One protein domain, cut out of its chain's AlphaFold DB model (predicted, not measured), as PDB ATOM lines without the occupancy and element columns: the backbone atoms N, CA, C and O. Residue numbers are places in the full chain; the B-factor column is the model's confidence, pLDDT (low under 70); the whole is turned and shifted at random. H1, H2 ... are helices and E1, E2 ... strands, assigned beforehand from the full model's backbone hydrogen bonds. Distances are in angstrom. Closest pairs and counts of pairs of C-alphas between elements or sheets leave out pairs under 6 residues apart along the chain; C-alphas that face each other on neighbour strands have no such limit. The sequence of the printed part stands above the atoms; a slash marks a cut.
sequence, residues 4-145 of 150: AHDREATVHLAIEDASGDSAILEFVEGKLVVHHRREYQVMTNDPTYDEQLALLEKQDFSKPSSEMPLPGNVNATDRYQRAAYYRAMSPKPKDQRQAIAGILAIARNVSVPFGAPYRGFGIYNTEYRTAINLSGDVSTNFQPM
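AT A GLANCE: This is residues 4 to 145 of the 150 residues of the protein "Penicillin acylase" of Blastopirellula retiformator (UniProt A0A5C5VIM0). What shape does the model have? Three helices, H1, H2 and H3, stand in series with H2 in the middle, and they join two separate small sheets: the strands E1, E2 and E3, which H1 only grazes, and the hairpin E4 and E5, on which H3 packs. Long loops link these parts, and residues 37 to 48 pass close to the middle. What is it made of? The printed part has 142 residues, with the order E1 E2 E3 H1 H2 H3 E4 E5; both sheets are antiparallel, and the class is mixed, with under half of the residues in named elements. The whole is compact, with a radius of gyration of the C-alphas of 16.0 A and spans of 46 by 37 by 32 A.

IN THESE COORDINATES: Where do the first strands run? E1 holds residues 13 to 16, beginning at C-alpha 13 (17.176, 27.199, 91.078). E2 holds residues 22 to 28, 19.0 A long, and E3 residues 31 to 36, 15.9 A. Where are the helices? H1 is residues 49 to 57, 12.5 A; H2 is residues 76 to 89, 20.4 A; H3 is residues 96 to 109, 20.2 A. Where are the last strands? E4 is residues 128 to 133, 17.1 A, and E5 is residues 139 to 144, 16.7 A, ending at C-alpha 144 (36.468, 20.032, 84.091).

HOW THE PARTS SIT: How do the first three strands pair? They form a meander, each strand the antiparallel neighbour of the one before, with E2 the inner strand. N 13 and O 25 are 2.9 A apart, and N 26 and O 33 are 2.9 A apart, within hydrogen-bond range. How do the helices stand? H1 touches H2 at a steep tilt of 59 degrees, the same way, with the closest C-alphas, of Leu 56 and Gln 81, 5.9 A apart. H2 and H3, a helical hairpin, touch at Ala 83 and Ile 106, whose C-alphas are 6.2 A apart, opposite ways at a tilt of 36 degrees, only just steep. In H1, H2 and H3 every O i to N i+4 pair is within hydrogen-bond range. What of the last hairpin? E4 and E5 are antiparallel, with N 131 and O 141 2.9 A apart, within hydrogen-bond range. The closest C-alphas of H3 and E4, of Ile 100 and Ala 131, are 6.2 A apart.

THE WHOLE: How large is it? The two C-alphas farthest apart, of Asp 6 and Lys 94, are 46.6 A apart. Is it unbroken and well determined? The printed part has no cut, and its mean pLDDT is 93.7; no printed residue is under 70. The links E3 to H1, H1 to H2 and H3 to E4 are long.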
ATOM      1  N   ALA A   4      31.368  31.677 102.382       77.00
ATOM      2  CA  ALA A   4      32.683  31.868 101.780       77.00
ATOM      3  C   ALA A   4      33.018  33.362 101.728       77.00
ATOM      4  O   ALA A   4      32.217  34.152 101.234       77.00
ATOM      5  N   HIS A   5      34.212  33.743 102.193       77.88
ATOM      6  CA  HIS A   5      34.676  35.141 102.215       77.88
ATOM      7  C   HIS A   5      33.685  36.109 102.892       77.88
ATOM      8  O   HIS A   5      33.343  37.141 102.312       77.88
ATOM      9  N   ASP A   6      33.194  35.751 104.082       80.94
ATOM     10  CA  ASP A   6      32.224  36.538 104.861       80.94
ATOM     11  C   ASP A   6      30.902  36.814 104.113       80.94
ATOM     12  O   ASP A   6      30.236  37.835 104.307       80.94
ATOM     13  N   ARG A   7      30.537  35.914 103.185       75.81
ATOM     14  CA  ARG A   7      29.279  35.946 102.431       75.81
ATOM     15  C   ARG A   7      28.535  34.633 102.559       75.81
ATOM     16  O   ARG A   7      29.055  33.571 102.206       75.81
ATOM     17  N   GLU A   8      27.288  34.727 103.004       84.00
ATOM     18  CA  GLU A   8      26.358  33.605 103.004       84.00
ATOM     19  C   GLU A   8      26.080  33.142 101.570       84.00
ATOM     20  O   GLU A   8      25.885  33.947 100.655       84.00
ATOM     21  N   ALA A   9      26.061  31.828 101.364       82.25
ATOM     22  CA  ALA A   9      25.711  31.248 100.081       82.25
ATOM     23  C   ALA A   9      24.210  31.425  99.817       82.25
ATOM     24  O   ALA A   9      23.372  30.746 100.413       82.25
ATOM     25  N   THR A  10      23.878  32.311  98.883       87.62
ATOM     26  CA  THR A  10      22.529  32.476  98.335       87.62
ATOM     27  C   THR A  10      22.411  31.741  97.006       87.62
ATOM     28  O   THR A  10      23.336  31.773  96.192       87.62
ATOM     29  N   VAL A  11      21.271  31.097  96.760       91.19
ATOM     30  CA  VAL A  11      21.022  30.345  95.525       91.19
ATOM     31  C   VAL A  11      19.645  30.656  94.953       91.19
ATOM     32  O   VAL A  11      18.690  30.889  95.691       91.19
ATOM     33  N   HIS A  12      19.555  30.586  93.630       95.81
ATOM     34  CA  HIS A  12      18.315  30.370  92.892       95.81
ATOM     35  C   HIS A  12      18.405  29.054  92.114       95.81
ATOM     36  O   HIS A  12      19.498  28.510  91.920       95.81
ATOM     37  N   LEU A  13      17.263  28.514  91.702       97.06
ATOM     38  CA  LEU A  13      17.176  27.199  91.078       97.06
ATOM     39  C   LEU A  13      16.485  27.293  89.720       97.06
ATOM     40  O   LEU A  13      15.372  27.798  89.636       97.06
ATOM     41  N   ALA A  14      17.122  26.744  88.687       97.44
ATOM     42  CA  ALA A  14      16.485  26.460  87.407       97.44
ATOM     43  C   ALA A  14      16.148  24.967  87.332       97.44
ATOM     44  O   ALA A  14      16.991  24.123  87.653       97.44
ATOM     45  N   ILE A  15      14.926  24.648  86.913       96.88
ATOM     46  CA  ILE A  15      14.435  23.285  86.706       96.88
ATOM     47  C   ILE A  15      13.850  23.204  85.301       96.88
ATOM     48  O   ILE A  15      13.079  24.072  84.905       96.88
ATOM     49  N   GLU A  16      14.181  22.135  84.583       96.00
ATOM     50  CA  GLU A  16      13.618  21.821  83.273       96.00
ATOM     51  C   GLU A  16      13.142  20.364  83.238       96.00
ATOM     52  O   GLU A  16      13.670  19.514  83.965       96.00
ATOM     53  N   ASP A  17      12.166  20.063  82.381       94.88
ATOM     54  CA  ASP A  17      11.688  18.698  82.146       94.88
ATOM     55  C   ASP A  17      11.925  18.208  80.705       94.88
ATOM     56  O   ASP A  17      12.339  18.949  79.811       94.88
ATOM     57  N   ALA A  18      11.649  16.924  80.457       94.88
ATOM     58  CA  ALA A  18      11.844  16.303  79.145       94.88
ATOM     59  C   ALA A  18      10.914  16.857  78.048       94.88
ATOM     60  O   ALA A  18      11.190  16.668  76.862       94.88
ATOM     61  N   SER A  19       9.821  17.538  78.413       95.00
ATOM     62  CA  SER A  19       8.968  18.231  77.445       95.00
ATOM     63  C   SER A  19       9.631  19.520  76.948       95.00
ATOM     64  O   SER A  19       9.310  19.998  75.854       95.00
ATOM     65  N   GLY A  20      10.599  20.050  77.702       93.81
ATOM     66  CA  GLY A  20      11.259  21.337  77.512       93.81
ATOM     67  C   GLY A  20      10.537  22.482  78.217       93.81
ATOM     68  O   GLY A  20      10.675  23.626  77.788       93.81
ATOM     69  N   ASP A  21       9.707  22.179  79.214       97.25
ATOM     70  CA  ASP A  21       9.185  23.183  80.135       97.25
ATOM     71  C   ASP A  21      10.289  23.629  81.108       97.25
ATOM     72  O   ASP A  21      11.218  22.863  81.370       97.25
ATOM     73  N   SER A  22      10.213  24.865  81.601       97.94
ATOM     74  CA  SER A  22      11.264  25.471  82.429       97.94
ATOM     75  C   SER A  22      10.700  26.374  83.519       97.94
ATOM     76  O   SER A  22       9.797  27.180  83.272       97.94
ATOM     77  N   ALA A  23      11.270  26.276  84.717       98.38
ATOM     78  CA  ALA A  23      10.962  27.140  85.844       98.38
ATOM     79  C   ALA A  23      12.234  27.646  86.537       98.38
ATOM     80  O   ALA A  23      13.136  26.870  86.851       98.38
ATOM     81  N   ILE A  24      12.266  28.947  86.830       98.44
ATOM     82  CA  ILE A  24      13.290  29.601  87.650       98.44
ATOM     83  C   ILE A  24      12.657  30.028  88.971       98.44
ATOM     84  O   ILE A  24      11.628  30.704  88.987       98.44
ATOM     85  N   LEU A  25      13.260  29.596  90.074       98.31
ATOM     86  CA  LEU A  25      12.804  29.826  91.438       98.31
ATOM     87  C   LEU A  25      13.836  30.686  92.170       98.31
ATOM     88  O   LEU A  25      14.977  30.256  92.362       98.31
ATOM     89  N   GLU A  26      13.421  31.864  92.628       97.12
ATOM     90  CA  GLU A  26      14.267  32.810  93.362       97.12
ATOM     91  C   GLU A  26      13.624  33.185  94.701       97.12
ATOM     92  O   GLU A  26      12.407  33.339  94.792       97.12
ATOM     93  N   PHE A  27      14.429  33.365  95.751       94.88
ATOM     94  CA  PHE A  27      13.965  33.954  97.010       94.88
ATOM     95  C   PHE A  27      14.367  35.428  97.064       94.88
ATOM     96  O   PHE A  27      15.498  35.757  97.416       94.88
ATOM     97  N   VAL A  28      13.431  36.316  96.739       94.12
ATOM     98  CA  VAL A  28      13.634  37.770  96.745       94.12
ATOM     99  C   VAL A  28      13.009  38.338  98.014       94.12
ATOM    100  O   VAL A  28      11.821  38.142  98.266       94.12
ATOM    101  N   GLU A  29      13.819  38.987  98.855       91.50
ATOM    102  CA  GLU A  29      13.381  39.535 100.153       91.50
ATOM    103  C   GLU A  29      12.633  38.503 101.027       91.50
ATOM    104  O   GLU A  29      11.629  38.796 101.680       91.50
ATOM    105  N   GLY A  30      13.102  37.251 101.008       92.38
ATOM    106  CA  GLY A  30      12.508  36.146 101.767       92.38
ATOM    107  C   GLY A  30      11.214  35.572 101.176       92.38
ATOM    108  O   GLY A  30      10.609  34.698 101.794       92.38
ATOM    109  N   LYS A  31      10.787  36.017  99.989       96.12
ATOM    110  CA  LYS A  31       9.601  35.504  99.288       96.12
ATOM    111  C   LYS A  31      10.006  34.705  98.058       96.12
ATOM    112  O   LYS A  31      10.851  35.139  97.285       96.12
ATOM    113  N   LEU A  32       9.367  33.554  97.869       97.19
ATOM    114  CA  LEU A  32       9.536  32.753  96.663       97.19
ATOM    115  C   LEU A  32       8.876  33.457  95.467       97.19
ATOM    116  O   LEU A  32       7.674  33.729  95.492       97.19
ATOM    117  N   VAL A  33       9.659  33.696  94.421       98.12
ATOM    118  CA  VAL A  33       9.230  34.154  93.098       98.12
ATOM    119  C   VAL A  33       9.501  33.023  92.105       98.12
ATOM    120  O   VAL A  33      10.565  32.406  92.141       98.12
ATOM    121  N   VAL A  34       8.521  32.714  91.250       98.31
ATOM    122  CA  VAL A  34       8.615  31.628  90.264       98.31
ATOM    123  C   VAL A  34       8.334  32.172  88.868       98.31
ATOM    124  O   VAL A  34       7.226  32.630  88.589       98.31
ATOM    125  N   HIS A  35       9.318  32.062  87.979       98.44
ATOM    126  CA  HIS A  35       9.182  32.350  86.553       98.44
ATOM    127  C   HIS A  35       9.027  31.024  85.817       98.44
ATOM    128  O   HIS A  35       9.984  30.265  85.709       98.44
ATOM    129  N   HIS A  36       7.823  30.723  85.331       98.44
ATOM    130  CA  HIS A  36       7.509  29.441  84.695       98.44
ATOM    131  C   HIS A  36       7.062  29.655  83.255       98.44
ATOM    132  O   HIS A  36       5.987  30.208  83.007       98.44
ATOM    133  N   ARG A  37       7.919  29.259  82.310       97.62
ATOM    134  CA  ARG A  37       7.629  29.259  80.875       97.62
ATOM    135  C   ARG A  37       8.769  28.600  80.099       97.62
ATOM    136  O   ARG A  37       9.937  28.749  80.448       97.62
ATOM    137  N   ARG A  38       8.440  27.962  78.972       97.12
ATOM    138  CA  ARG A  38       9.404  27.321  78.054       97.12
ATOM    139  C   ARG A  38      10.494  28.272  77.547       97.12
ATOM    140  O   ARG A  38      11.573  27.827  77.160       97.12
ATOM    141  N   GLU A  39      10.207  29.567  77.480       96.38
ATOM    142  CA  GLU A  39      11.117  30.596  76.976       96.38
ATOM    143  C   GLU A  39      12.257  30.931  77.956       96.38
ATOM    144  O   GLU A  39      13.276  31.489  77.542       96.38
ATOM    145  N   TYR A  40      12.131  30.569  79.236       97.25
ATOM    146  CA  TYR A  40      13.133  30.852  80.266       97.25
ATOM    147  C   TYR A  40      14.254  29.809  80.250       97.25
ATOM    148  O   TYR A  40      14.226  28.818  80.968       97.25
ATOM    149  N   GLN A  41      15.238  30.015  79.372       95.94
ATOM    150  CA  GLN A  41      16.250  28.999  79.008       95.94
ATOM    151  C   GLN A  41      17.689  29.401  79.349       95.94
ATOM    152  O   GLN A  41      18.646  28.716  78.994       95.94
ATOM    153  N   VAL A  42      17.859  30.565  79.968       97.44
ATOM    154  CA  VAL A  42      19.144  31.088  80.433       97.44
ATOM    155  C   VAL A  42      18.904  31.642  81.826       97.44
ATOM    156  O   VAL A  42      17.915  32.331  82.034       97.44
ATOM    157  N   MET A  43      19.812  31.359  82.757       97.88
ATOM    158  CA  MET A  43      19.852  31.921  84.109       97.88
ATOM    159  C   MET A  43      21.324  32.150  84.478       97.88
ATOM    160  O   MET A  43      22.183  31.354  84.084       97.88
ATOM    161  N   THR A  44      21.643  33.241  85.180       96.75
ATOM    162  CA  THR A  44      23.018  33.528  85.628       96.75
ATOM    163  C   THR A  44      23.122  33.703  87.141       96.75
ATOM    164  O   THR A  44      23.202  32.704  87.838       96.75
ATOM    165  N   ASN A  45      23.225  34.929  87.647       94.19
ATOM    166  CA  ASN A  45      23.294  35.239  89.079       94.19
ATOM    167  C   ASN A  45      22.457  36.509  89.293       94.19
ATOM    168  O   ASN A  45      21.286  36.489  88.953       94.19
ATOM    169  N   ASP A  46      23.055  37.617  89.736       91.69
ATOM    170  CA  ASP A  46      22.361  38.901  89.914       91.69
ATOM    171  C   ASP A  46      22.280  39.733  88.618       91.69
ATOM    172  O   ASP A  46      23.183  39.630  87.776       91.69
ATOM    173  N   PRO A  47      21.322  40.669  88.487       96.38
ATOM    174  CA  PRO A  47      20.194  40.927  89.398       96.38
ATOM    175  C   PRO A  47      19.099  39.849  89.316       96.38
ATOM    176  O   PRO A  47      19.321  38.813  88.696       96.38
ATOM    177  N   THR A  48      17.939  40.108  89.936       97.56
ATOM    178  CA  THR A  48      16.731  39.270  89.825       97.56
ATOM    179  C   THR A  48      16.419  38.917  88.370       97.56
ATOM    180  O   THR A  48      16.773  39.652  87.438       97.56
ATOM    181  N   TYR A  49      15.737  37.797  88.152       98.12
ATOM    182  CA  TYR A  49      15.454  37.315  86.808       98.12
ATOM    183  C   TYR A  49      14.635  38.313  85.976       98.12
ATOM    184  O   TYR A  49      14.961  38.553  84.813       98.12
ATOM    185  N   ASP A  50      13.644  38.975  86.577       97.94
ATOM    186  CA  ASP A  50      12.876  40.037  85.909       97.94
ATOM    187  C   ASP A  50      13.766  41.212  85.472       97.94
ATOM    188  O   ASP A  50      13.613  41.740  84.368       97.94
ATOM    189  N   GLU A  51      14.741  41.607  86.294       98.38
ATOM    190  CA  GLU A  51      15.698  42.647  85.917       98.38
ATOM    191  C   GLU A  51      16.634  42.186  84.792       98.38
ATOM    192  O   GLU A  51      16.932  42.972  83.890       98.38
ATOM    193  N   GLN A  52      17.069  40.920  84.789       98.44
ATOM    194  CA  GLN A  52      17.838  40.348  83.674       98.44
ATOM    195  C   GLN A  52      17.046  40.399  82.363       98.44
ATOM    196  O   GLN A  52      17.594  40.801  81.332       98.44
ATOM    197  N   LEU A  53      15.756  40.046  82.395       98.19
ATOM    198  CA  LEU A  53      14.862  40.142  81.238       98.19
ATOM    199  C   LEU A  53      14.735  41.594  80.758       98.19
ATOM    200  O   LEU A  53      14.990  41.871  79.586       98.19
ATOM    201  N   ALA A  54      14.460  42.534  81.663       98.50
ATOM    202  CA  ALA A  54      14.339  43.954  81.329       98.50
ATOM    203  C   ALA A  54      15.648  44.558  80.781       98.50
ATOM    204  O   ALA A  54      15.632  45.465  79.947       98.50
ATOM    205  N   LEU A  55      16.809  44.088  81.247       98.25
ATOM    206  CA  LEU A  55      18.116  44.493  80.720       98.25
ATOM    207  C   LEU A  55      18.398  43.888  79.343       98.25
ATOM    208  O   LEU A  55      19.050  44.538  78.522       98.25
ATOM    209  N   LEU A  56      17.937  42.663  79.085       97.56
ATOM    210  CA  LEU A  56      18.040  42.023  77.776       97.56
ATOM    211  C   LEU A  56      17.155  42.725  76.738       97.56
ATOM    212  O   LEU A  56      17.623  42.962  75.631       97.56
ATOM    213  N   GLU A  57      15.931  43.119  77.093       96.94
ATOM    214  CA  GLU A  57      15.005  43.839  76.198       96.94
ATOM    215  C   GLU A  57      15.553  45.185  75.700       96.94
ATOM    216  O   GLU A  57      15.163  45.669  74.640       96.94
ATOM    217  N   LYS A  58      16.492  45.789  76.438       96.62
ATOM    218  CA  LYS A  58      17.193  47.014  76.018       96.62
ATOM    219  C   LYS A  58      18.233  46.772  74.919       96.62
ATOM    220  O   LYS A  58      18.744  47.742  74.364       96.62
ATOM    221  N   GLN A  59      18.591  45.519  74.640       95.38
ATOM    222  CA  GLN A  59      19.514  45.163  73.566       95.38
ATOM    223  C   GLN A  59      18.748  44.973  72.252       95.38
ATOM    224  O   GLN A  59      17.771  44.230  72.202       95.38
ATOM    225  N   ASP A  60      19.220  45.584  71.161       93.94
ATOM    226  CA  ASP A  60      18.704  45.292  69.818       93.94
ATOM    227  C   ASP A  60      19.562  44.217  69.141       93.94
ATOM    228  O   ASP A  60      20.566  44.498  68.486       93.94
ATOM    229  N   PHE A  61      19.140  42.965  69.299       94.81
ATOM    230  CA  PHE A  61      19.750  41.806  68.644       94.81
ATOM    231  C   PHE A  61      19.004  41.363  67.375       94.81
ATOM    232  O   PHE A  61      19.237  40.262  66.876       94.81
ATOM    233  N   SER A  62      18.116  42.198  66.820       92.44
ATOM    234  CA  SER A  62      17.268  41.829  65.672       92.44
ATOM    235  C   SER A  62      18.037  41.616  64.360       92.44
ATOM    236  O   SER A  62      17.528  40.970  63.442       92.44
ATOM    237  N   LYS A  63      19.265  42.142  64.260       94.38
ATOM    238  CA  LYS A  63      20.129  42.067  63.068       94.38
ATOM    239  C   LYS A  63      21.525  41.536  63.419       94.38
ATOM    240  O   LYS A  63      22.486  42.304  63.382       94.38
ATOM    241  N   PRO A  64      21.652  40.253  63.794       94.56
ATOM    242  CA  PRO A  64      22.923  39.693  64.239       94.56
ATOM    243  C   PRO A  64      24.002  39.802  63.155       94.56
ATOM    244  O   PRO A  64      23.758  39.513  61.982       94.56
ATOM    245  N   SER A  65      25.210  40.204  63.551       94.25
ATOM    246  CA  SER A  65      26.379  40.290  62.671       94.25
ATOM    247  C   SER A  65      27.677  40.125  63.467       94.25
ATOM    248  O   SER A  65      27.672  40.161  64.698       94.25
ATOM    249  N   SER A  66      28.806  39.965  62.771       93.06
ATOM    250  CA  SER A  66      30.139  39.960  63.393       93.06
ATOM    251  C   SER A  66      30.579  41.329  63.925       93.06
ATOM    252  O   SER A  66      31.580  41.404  64.628       93.06
ATOM    253  N   GLU A  67      29.860  42.398  63.577       95.25
ATOM    254  CA  GLU A  67      30.126  43.774  64.018       95.25
ATOM    255  C   GLU A  67      29.181  44.216  65.146       95.25
ATOM    256  O   GLU A  67      29.364  45.288  65.722       95.25
ATOM    257  N   MET A  68      28.167  43.405  65.474       94.12
ATOM    258  CA  MET A  68      27.241  43.694  66.563       94.12
ATOM    259  C   MET A  68      27.999  43.747  67.899       94.12
ATOM    260  O   MET A  68      28.662  42.768  68.259       94.12
ATOM    261  N   PRO A  69      27.894  44.849  68.664       93.31
ATOM    262  CA  PRO A  69      28.548  44.935  69.958       93.31
ATOM    263  C   PRO A  69      27.897  43.948  70.927       93.31
ATOM    264  O   PRO A  69      26.687  43.981  71.149       93.31
ATOM    265  N   LEU A  70      28.717  43.086  71.528       94.31
ATOM    266  CA  LEU A  70      28.293  42.185  72.593       94.31
ATOM    267  C   LEU A  70      29.029  42.524  73.891       94.31
ATOM    268  O   LEU A  70      30.257  42.658  73.873       94.31
ATOM    269  N   PRO A  71      28.319  42.605  75.026       94.31
ATOM    270  CA  PRO A  71      28.938  42.729  76.339       94.31
ATOM    271  C   PRO A  71      29.917  41.573  76.587       94.31
ATOM    272  O   PRO A  71      29.557  40.398  76.469       94.31
ATOM    273  N   GLY A  72      31.175  41.899  76.885       92.88
ATOM    274  CA  GLY A  72      32.290  40.942  76.925       92.88
ATOM    275  C   GLY A  72      32.809  40.612  78.323       92.88
ATOM    276  O   GLY A  72      33.696  39.771  78.461       92.88
ATOM    277  N   ASN A  73      32.292  41.256  79.367       94.38
ATOM    278  CA  ASN A  73      32.811  41.099  80.719       94.38
ATOM    279  C   ASN A  73      32.311  39.788  81.370       94.38
ATOM    280  O   ASN A  73      31.488  39.047  80.816       94.38
ATOM    281  N   VAL A  74      32.842  39.484  82.555       94.19
ATOM    282  CA  VAL A  74      32.566  38.269  83.345       94.19
ATOM    283  C   VAL A  74      31.365  38.427  84.284       94.19
ATOM    284  O   VAL A  74      30.916  37.457  84.901       94.19
ATOM    285  N   ASN A  75      30.837  39.650  84.403       94.56
ATOM    286  CA  ASN A  75      29.674  39.939  85.233       94.56
ATOM    287  C   ASN A  75      28.430  39.162  84.744       94.56
ATOM    288  O   ASN A  75      28.365  38.690  83.609       94.56
ATOM    289  N   ALA A  76      27.458  38.971  85.634       95.88
ATOM    290  CA  ALA A  76      26.314  38.103  85.370       95.88
ATOM    291  C   ALA A  76      25.388  38.620  84.253       95.88
ATOM    292  O   ALA A  76      24.908  37.801  83.471       95.88
ATOM    293  N   THR A  77      25.198  39.936  84.130       97.56
ATOM    294  CA  THR A  77      24.410  40.567  83.058       97.56
ATOM    295  C   THR A  77      25.064  40.379  81.691       97.56
ATOM    296  O   THR A  77      24.406  39.918  80.760       97.56
ATOM    297  N   ASP A  78      26.369  40.638  81.572       97.31
ATOM    298  CA  ASP A  78      27.103  40.443  80.318       97.31
ATOM    299  C   ASP A  78      27.053  38.977  79.873       97.31
ATOM    300  O   ASP A  78      26.792  38.676  78.708       97.31
ATOM    301  N   ARG A  79      27.259  38.042  80.811       97.88
ATOM    302  CA  ARG A  79      27.135  36.603  80.537       97.88
ATOM    303  C   ARG A  79      25.715  36.223  80.121       97.88
ATOM    304  O   ARG A  79      25.568  35.430  79.196       97.88
ATOM    305  N   TYR A  80      24.690  36.782  80.765       98.31
ATOM    306  CA  TYR A  80      23.288  36.518  80.437       98.31
ATOM    307  C   TYR A  80      22.964  36.959  79.009       98.31
ATOM    308  O   TYR A  80      22.525  36.150  78.192       98.31
ATOM    309  N   GLN A  81      23.263  38.218  78.678       98.12
ATOM    310  CA  GLN A  81      22.998  38.797  77.361       98.12
ATOM    311  C   GLN A  81      23.757  38.053  76.259       98.12
ATOM    312  O   GLN A  81      23.186  37.732  75.215       98.12
ATOM    313  N   ARG A  82      25.021  37.697  76.510       97.69
ATOM    314  CA  ARG A  82      25.850  36.964  75.550       97.69
ATOM    315  C   ARG A  82      25.381  35.516  75.344       97.69
ATOM    316  O   ARG A  82      25.337  35.053  74.205       97.69
ATOM    317  N   ALA A  83      24.966  34.812  76.403       98.00
ATOM    318  CA  ALA A  83      24.349  33.488  76.282       98.00
ATOM    319  C   ALA A  83      23.019  33.543  75.519       98.00
ATOM    320  O   ALA A  83      22.811  32.741  74.608       98.00
ATOM    321  N   ALA A  84      22.143  34.495  75.858       97.19
ATOM    322  CA  ALA A  84      20.854  34.682  75.196       97.19
ATOM    323  C   ALA A  84      21.030  34.946  73.692       97.19
ATOM    324  O   ALA A  84      20.368  34.302  72.874       97.19
ATOM    325  N   TYR A  85      21.986  35.811  73.334       97.19
ATOM    326  CA  TYR A  85      22.354  36.100  71.950       97.19
ATOM    327  C   TYR A  85      22.769  34.828  71.198       97.19
ATOM    328  O   TYR A  85      22.097  34.424  70.247       97.19
ATOM    329  N   TYR A  86      23.826  34.133  71.642       97.19
ATOM    330  CA  TYR A  86      24.322  32.938  70.943       97.19
ATOM    331  C   TYR A  86      23.321  31.782  70.914       97.19
ATOM    332  O   TYR A  86      23.252  31.053  69.919       97.19
ATOM    333  N   ARG A  87      22.499  31.631  71.957       96.19
ATOM    334  CA  ARG A  87      21.402  30.660  71.966       96.19
ATOM    335  C   ARG A  87      20.397  30.956  70.852       96.19
ATOM    336  O   ARG A  87      20.022  30.035  70.132       96.19
ATOM    337  N   ALA A  88      19.979  32.212  70.687       94.50
ATOM    338  CA  ALA A  88      18.967  32.597  69.702       94.50
ATOM    339  C   ALA A  88      19.391  32.326  68.246       94.50
ATOM    340  O   ALA A  88      18.541  32.017  67.414       94.50
ATOM    341  N   MET A  89      20.692  32.384  67.938       93.31
ATOM    342  CA  MET A  89      21.218  32.076  66.595       93.31
ATOM    343  C   MET A  89      21.622  30.612  66.404       93.31
ATOM    344  O   MET A  89      21.989  30.217  65.297       93.31
ATOM    345  N   SER A  90      21.623  29.808  67.468       93.25
ATOM    346  CA  SER A  90      22.111  28.436  67.379       93.25
ATOM    347  C   SER A  90      21.215  27.600  66.461       93.25
ATOM    348  O   SER A  90      19.987  27.633  66.593       93.25
ATOM    349  N   PRO A  91      21.796  26.823  65.529       94.44
ATOM    350  CA  PRO A  91      21.008  25.952  64.676       94.44
ATOM    351  C   PRO A  91      20.331  24.870  65.517       94.44
ATOM    352  O   PRO A  91      20.883  24.393  66.510       94.44
ATOM    353  N   LYS A  92      19.146  24.428  65.081       94.69
ATOM    354  CA  LYS A  92      18.498  23.262  65.688       94.69
ATOM    355  C   LYS A  92      19.411  22.038  65.501       94.69
ATOM    356  O   LYS A  92      19.742  21.720  64.355       94.69
ATOM    357  N   PRO A  93      19.831  21.365  66.585       95.19
ATOM    358  CA  PRO A  93      20.700  20.202  66.480       95.19
ATOM    359  C   PRO A  93      19.954  19.040  65.819       95.19
ATOM    360  O   PRO A  93      18.761  18.849  66.048       95.19
ATOM    361  N   LYS A  94      20.659  18.258  64.998       96.19
ATOM    362  CA  LYS A  94      20.083  17.077  64.322       96.19
ATOM    363  C   LYS A  94      20.147  15.808  65.171       96.19
ATOM    364  O   LYS A  94      19.422  14.857  64.910       96.19
ATOM    365  N   ASP A  95      21.049  15.792  66.143       94.12
ATOM    366  CA  ASP A  95      21.332  14.655  67.003       94.12
ATOM    367  C   ASP A  95      21.853  15.138  68.367       94.12
ATOM    368  O   ASP A  95      22.189  16.313  68.558       94.12
ATOM    369  N   GLN A  96      21.925  14.217  69.330       93.31
ATOM    370  CA  GLN A  96      22.365  14.508  70.695       93.31
ATOM    371  C   GLN A  96      23.801  15.048  70.748       93.31
ATOM    372  O   GLN A  96      24.101  15.939  71.543       93.31
ATOM    373  N   ARG A  97      24.698  14.550  69.889       93.81
ATOM    374  CA  ARG A  97      26.097  14.995  69.858       93.81
ATOM    375  C   ARG A  97      26.189  16.464  69.448       93.81
ATOM    376  O   ARG A  97      26.924  17.219  70.079       93.81
ATOM    377  N   GLN A  98      25.432  16.879  68.433       96.25
ATOM    378  CA  GLN A  98      25.329  18.280  68.021       96.25
ATOM    379  C   GLN A  98      24.702  19.144  69.115       96.25
ATOM    380  O   GLN A  98      25.192  20.245  69.357       96.25
ATOM    381  N   ALA A  99      23.669  18.647  69.805       94.75
ATOM    382  CA  ALA A  99      23.029  19.373  70.903       94.75
ATOM    383  C   ALA A  99      24.019  19.659  72.045       94.75
ATOM    384  O   ALA A  99      24.190  20.813  72.444       94.75
ATOM    385  N   ILE A 100      24.740  18.631  72.506       95.00
ATOM    386  CA  ILE A 100      25.771  18.756  73.547       95.00
ATOM    387  C   ILE A 100      26.902  19.684  73.087       95.00
ATOM    388  O   ILE A 100      27.343  20.551  73.843       95.00
ATOM    389  N   ALA A 101      27.376  19.531  71.847       95.19
ATOM    390  CA  ALA A 101      28.438  20.378  71.314       95.19
ATOM    391  C   ALA A 101      28.020  21.857  71.264       95.19
ATOM    392  O   ALA A 101      28.802  22.720  71.670       95.19
ATOM    393  N   GLY A 102      26.791  22.138  70.821       96.69
ATOM    394  CA  GLY A 102      26.231  23.486  70.731       96.69
ATOM    395  C   GLY A 102      26.104  24.161  72.094       96.69
ATOM    396  O   GLY A 102      26.648  25.249  72.289       96.69
ATOM    397  N   ILE A 103      25.466  23.505  73.071       95.94
ATOM    398  CA  ILE A 103      25.282  24.108  74.400       95.94
ATOM    399  C   ILE A 103      26.618  24.317  75.123       95.94
ATOM    400  O   ILE A 103      26.839  25.370  75.719       95.94
ATOM    401  N   LEU A 104      27.565  23.378  74.999       97.06
ATOM    402  CA  LEU A 104      28.896  23.544  75.583       97.06
ATOM    403  C   LEU A 104      29.708  24.643  74.884       97.06
ATOM    404  O   LEU A 104      30.560  25.259  75.523       97.06
ATOM    405  N   ALA A 105      29.483  24.913  73.594       97.06
ATOM    406  CA  ALA A 105      30.110  26.045  72.906       97.06
ATOM    407  C   ALA A 105      29.622  27.387  73.477       97.06
ATOM    408  O   ALA A 105      30.448  28.242  73.802       97.06
ATOM    409  N   ILE A 106      28.311  27.535  73.698       97.50
ATOM    410  CA  ILE A 106      27.738  28.713  74.370       97.50
ATOM    411  C   ILE A 106      28.282  28.821  75.802       97.50
ATOM    412  O   ILE A 106      28.779  29.875  76.196       97.50
ATOM    413  N   ALA A 107      28.280  27.721  76.564       97.56
ATOM    414  CA  ALA A 107      28.770  27.699  77.943       97.56
ATOM    415  C   ALA A 107      30.250  28.116  78.058       97.56
ATOM    416  O   ALA A 107      30.635  28.795  79.010       97.56
ATOM    417  N   ARG A 108      31.094  27.759  77.079       95.62
ATOM    418  CA  ARG A 108      32.491  28.230  77.003       95.62
ATOM    419  C   ARG A 108      32.583  29.738  76.810       95.62
ATOM    420  O   ARG A 108      33.402  30.368  77.469       95.62
ATOM    421  N   ASN A 109      31.733  30.313  75.967       96.19
ATOM    422  CA  ASN A 109      31.726  31.749  75.692       96.19
ATOM    423  C   ASN A 109      31.359  32.601  76.929       96.19
ATOM    424  O   ASN A 109      31.807  33.740  77.081       96.19
ATOM    425  N   VAL A 110      30.585  32.035  77.855       96.94
ATOM    426  CA  VAL A 110      30.217  32.685  79.125       96.94
ATOM    427  C   VAL A 110      31.007  32.172  80.325       96.94
ATOM    428  O   VAL A 110      30.673  32.475  81.465       96.94
ATOM    429  N   SER A 111      32.064  31.399  80.094       96.31
ATOM    430  CA  SER A 111      32.934  30.967  81.182       96.31
ATOM    431  C   SER A 111      33.808  32.100  81.677       96.31
ATOM    432  O   SER A 111      34.263  32.936  80.900       96.31
ATOM    433  N   VAL A 112      34.078  32.082  82.974       94.69
ATOM    434  CA  VAL A 112      34.973  33.035  83.608       94.69
ATOM    435  C   VAL A 112      36.379  32.430  83.659       94.69
ATOM    436  O   VAL A 112      36.546  31.358  84.249       94.69
ATOM    437  N   PRO A 113      37.385  33.060  83.024       92.38
ATOM    438  CA  PRO A 113      38.757  32.563  83.040       92.38
ATOM    439  C   PRO A 113      39.344  32.489  84.453       92.38
ATOM    440  O   PRO A 113      38.974  33.261  85.340       92.38
ATOM    441  N   PHE A 114      40.313  31.592  84.653       90.88
ATOM    442  CA  PHE A 114      41.087  31.548  85.893       90.88
ATOM    443  C   PHE A 114      41.764  32.895  86.164       90.88
ATOM    444  O   PHE A 114      42.383  33.475  85.276       90.88
ATOM    445  N   GLY A 115      41.640  33.387  87.399       88.31
ATOM    446  CA  GLY A 115      42.226  34.661  87.822       88.31
ATOM    447  C   GLY A 115      41.400  35.905  87.483       88.31
ATOM    448  O   GLY A 115      41.792  36.998  87.883       88.31
ATOM    449  N   ALA A 116      40.261  35.776  86.792       89.00
ATOM    450  CA  ALA A 116      39.412  36.930  86.520       89.00
ATOM    451  C   ALA A 116      38.807  37.488  87.827       89.00
ATOM    452  O   ALA A 116      38.253  36.720  88.626       89.00
ATOM    453  N   PRO A 117      38.893  38.811  88.056       88.38
ATOM    454  CA  PRO A 117      38.333  39.430  89.245       88.38
ATOM    455  C   PRO A 117      36.807  39.486  89.157       88.38
ATOM    456  O   PRO A 117      36.240  39.731  88.089       88.38
ATOM    457  N   TYR A 118      36.132  39.326  90.292       86.31
ATOM    458  CA  TYR A 118      34.677  39.412  90.360       86.31
ATOM    459  C   TYR A 118      34.206  40.229  91.558       86.31
ATOM    460  O   TYR A 118      34.006  39.716  92.660       86.31
ATOM    461  N   ARG A 119      33.991  41.532  91.326       83.56
ATOM    462  CA  ARG A 119      33.612  42.499  92.375       83.56
ATOM    463  C   ARG A 119      34.532  42.329  93.609       83.56
ATOM    464  O   ARG A 119      35.679  41.911  93.488       83.56
ATOM    465  N   GLY A 120      34.028  42.615  94.808       80.50
ATOM    466  CA  GLY A 120      34.733  42.363  96.071       80.50
ATOM    467  C   GLY A 120      34.842  40.888  96.489       80.50
ATOM    468  O   GLY A 120      35.131  40.642  97.650       80.50
ATOM    469  N   PHE A 121      34.570  39.914  95.606       79.44
ATOM    470  CA  PHE A 121      34.682  38.477  95.915       79.44
ATOM    471  C   PHE A 121      36.094  37.916  95.664       79.44
ATOM    472  O   PHE A 121      36.371  36.763  95.968       79.44
ATOM    473  N   GLY A 122      36.995  38.712  95.082       85.31
ATOM    474  CA  GLY A 122      38.309  38.237  94.658       85.31
ATOM    475  C   GLY A 122      38.229  37.533  93.304       85.31
ATOM    476  O   GLY A 122      37.793  38.142  92.326       85.31
ATOM    477  N   ILE A 123      38.670  36.275  93.241       85.31
ATOM    478  CA  ILE A 123      38.704  35.473  92.010       85.31
ATOM    479  C   ILE A 123      37.471  34.570  91.960       85.31
ATOM    480  O   ILE A 123      37.175  33.857  92.915       85.31
ATOM    481  N   TYR A 124      36.779  34.570  90.824       85.38
ATOM    482  CA  TYR A 124      35.630  33.703  90.574       85.38
ATOM    483  C   TYR A 124      35.780  33.093  89.188       85.38
ATOM    484  O   TYR A 124      35.570  33.781  88.199       85.38
ATOM    485  N   ASN A 125      36.175  31.828  89.095       91.06
ATOM    486  CA  ASN A 125      36.458  31.176  87.818       91.06
ATOM    487  C   ASN A 125      35.516  29.999  87.555       91.06
ATOM    488  O   ASN A 125      34.971  29.385  88.468       91.06
ATOM    489  N   THR A 126      35.339  29.656  86.283       94.25
ATOM    490  CA  THR A 126      34.607  28.447  85.897       94.25
ATOM    491  C   THR A 126      35.475  27.218  86.145       94.25
ATOM    492  O   THR A 126      36.464  27.021  85.446       94.25
ATOM    493  N   GLU A 127      35.090  26.383  87.112       93.88
ATOM    494  CA  GLU A 127      35.799  25.135  87.454       93.88
ATOM    495  C   GLU A 127      35.395  23.953  86.560       93.88
ATOM    496  O   GLU A 127      36.201  23.083  86.247       93.88
ATOM    497  N   TYR A 128      34.139  23.911  86.116       95.94
ATOM    498  CA  TYR A 128      33.630  22.853  85.247       95.94
ATOM    499  C   TYR A 128      32.403  23.317  84.457       95.94
ATOM    500  O   TYR A 128      31.815  24.365  84.730       95.94
ATOM    501  N   ARG A 129      32.003  22.517  83.467       96.75
ATOM    502  CA  ARG A 129      30.745  22.649  82.722       96.75
ATOM    503  C   ARG A 129      30.050  21.301  82.659       96.75
ATOM    504  O   ARG A 129      30.713  20.269  82.576       96.75
ATOM    505  N   THR A 130      28.726  21.316  82.647       96.81
ATOM    506  CA  THR A 130      27.910  20.119  82.447       96.81
ATOM    507  C   THR A 130      26.906  20.332  81.324       96.81
ATOM    508  O   THR A 130      26.512  21.459  81.034       96.81
ATOM    509  N   ALA A 131      26.517  19.244  80.667       96.06
ATOM    510  CA  ALA A 131      25.379  19.207  79.758       96.06
ATOM    511  C   ALA A 131      24.599  17.916  80.005       96.06
ATOM    512  O   ALA A 131      25.194  16.836  80.028       96.06
ATOM    513  N   ILE A 132      23.288  18.034  80.195       95.06
ATOM    514  CA  ILE A 132      22.406  16.914  80.523       95.06
ATOM    515  C   ILE A 132      21.395  16.760  79.388       95.06
ATOM    516  O   ILE A 132      20.775  17.736  78.974       95.06
ATOM    517  N   ASN A 133      21.244  15.543  78.871       93.75
ATOM    518  CA  ASN A 133      20.135  15.201  77.989       93.75
ATOM    519  C   ASN A 133      18.983  14.663  78.843       93.75
ATOM    520  O   ASN A 133      19.143  13.632  79.491       93.75
ATOM    521  N   LEU A 134      17.845  15.359  78.838       92.50
ATOM    522  CA  LEU A 134      16.629  14.963  79.557       92.50
ATOM    523  C   LEU A 134      15.686  14.093  78.709       92.50
ATOM    524  O   LEU A 134      14.710  13.561  79.226       92.50
ATOM    525  N   SER A 135      15.939  13.971  77.402       87.44
ATOM    526  CA  SER A 135      15.109  13.194  76.478       87.44
ATOM    527  C   SER A 135      15.635  11.767  76.317       87.44
ATOM    528  O   SER A 135      16.814  11.570  76.025       87.44
ATOM    529  N   GLY A 136      14.741  10.780  76.415       80.56
ATOM    530  CA  GLY A 136      15.108   9.363  76.343       80.56
ATOM    531  C   GLY A 136      15.894   8.930  77.582       80.56
ATOM    532  O   GLY A 136      15.485   9.231  78.701       80.56
ATOM    533  N   ASP A 137      17.020   8.240  77.384       80.75
ATOM    534  CA  ASP A 137      17.914   7.877  78.483       80.75
ATOM    535  C   ASP A 137      18.684   9.107  78.978       80.75
ATOM    536  O   ASP A 137      19.475   9.722  78.248       80.75
ATOM    537  N   VAL A 138      18.463   9.451  80.249       83.06
ATOM    538  CA  VAL A 138      19.144  10.577  80.889       83.06
ATOM    539  C   VAL A 138      20.649  10.334  80.871       83.06
ATOM    540  O   VAL A 138      21.143   9.315  81.349       83.06
ATOM    541  N   SER A 139      21.394  11.291  80.322       88.62
ATOM    542  CA  SER A 139      22.853  11.218  80.235       88.62
ATOM    543  C   SER A 139      23.495  12.568  80.519       88.62
ATOM    544  O   SER A 139      22.955  13.615  80.164       88.62
ATOM    545  N   THR A 140      24.673  12.532  81.140       90.94
ATOM    546  CA  THR A 140      25.396  13.723  81.598       90.94
ATOM    547  C   THR A 140      26.792  13.752  80.998       90.94
ATOM    548  O   THR A 140      27.534  12.777  81.060       90.94
ATOM    549  N   ASN A 141      27.165  14.900  80.443       91.94
ATOM    550  CA  ASN A 141      28.515  15.199  79.986       91.94
ATOM    551  C   ASN A 141      29.138  16.175  80.978       91.94
ATOM    552  O   ASN A 141      28.550  17.219  81.252       91.94
ATOM    553  N   PHE A 142      30.318  15.847  81.496       92.94
ATOM    554  CA  PHE A 142      31.067  16.676  82.438       92.94
ATOM    555  C   PHE A 142      32.394  17.099  81.806       92.94
ATOM    556  O   PHE A 142      33.116  16.269  81.259       92.94
ATOM    557  N   GLN A 143      32.707  18.392  81.870       91.69
ATOM    558  CA  GLN A 143      33.954  18.958  81.370       91.69
ATOM    559  C   GLN A 143      34.635  19.777  82.479       91.69
ATOM    560  O   GLN A 143      34.228  20.924  82.692       91.69
ATOM    561  N   PRO A 144      35.668  19.245  83.160       91.94
ATOM    562  CA  PRO A 144      36.468  20.032  84.091       91.94
ATOM    563  C   PRO A 144      37.319  21.059  83.337       91.94
ATOM    564  O   PRO A 144      37.660  20.880  82.164       91.94
ATOM    565  N   MET A 145      37.646  22.153  84.014       88.38
ATOM    566  CA  MET A 145      38.646  23.115  83.573       88.38
ATOM    567  C   MET A 145      39.952  22.846  84.315       88.38
ATOM    568  O   MET A 145      39.960  22.689  85.531       88.38
TER     569      MET A 145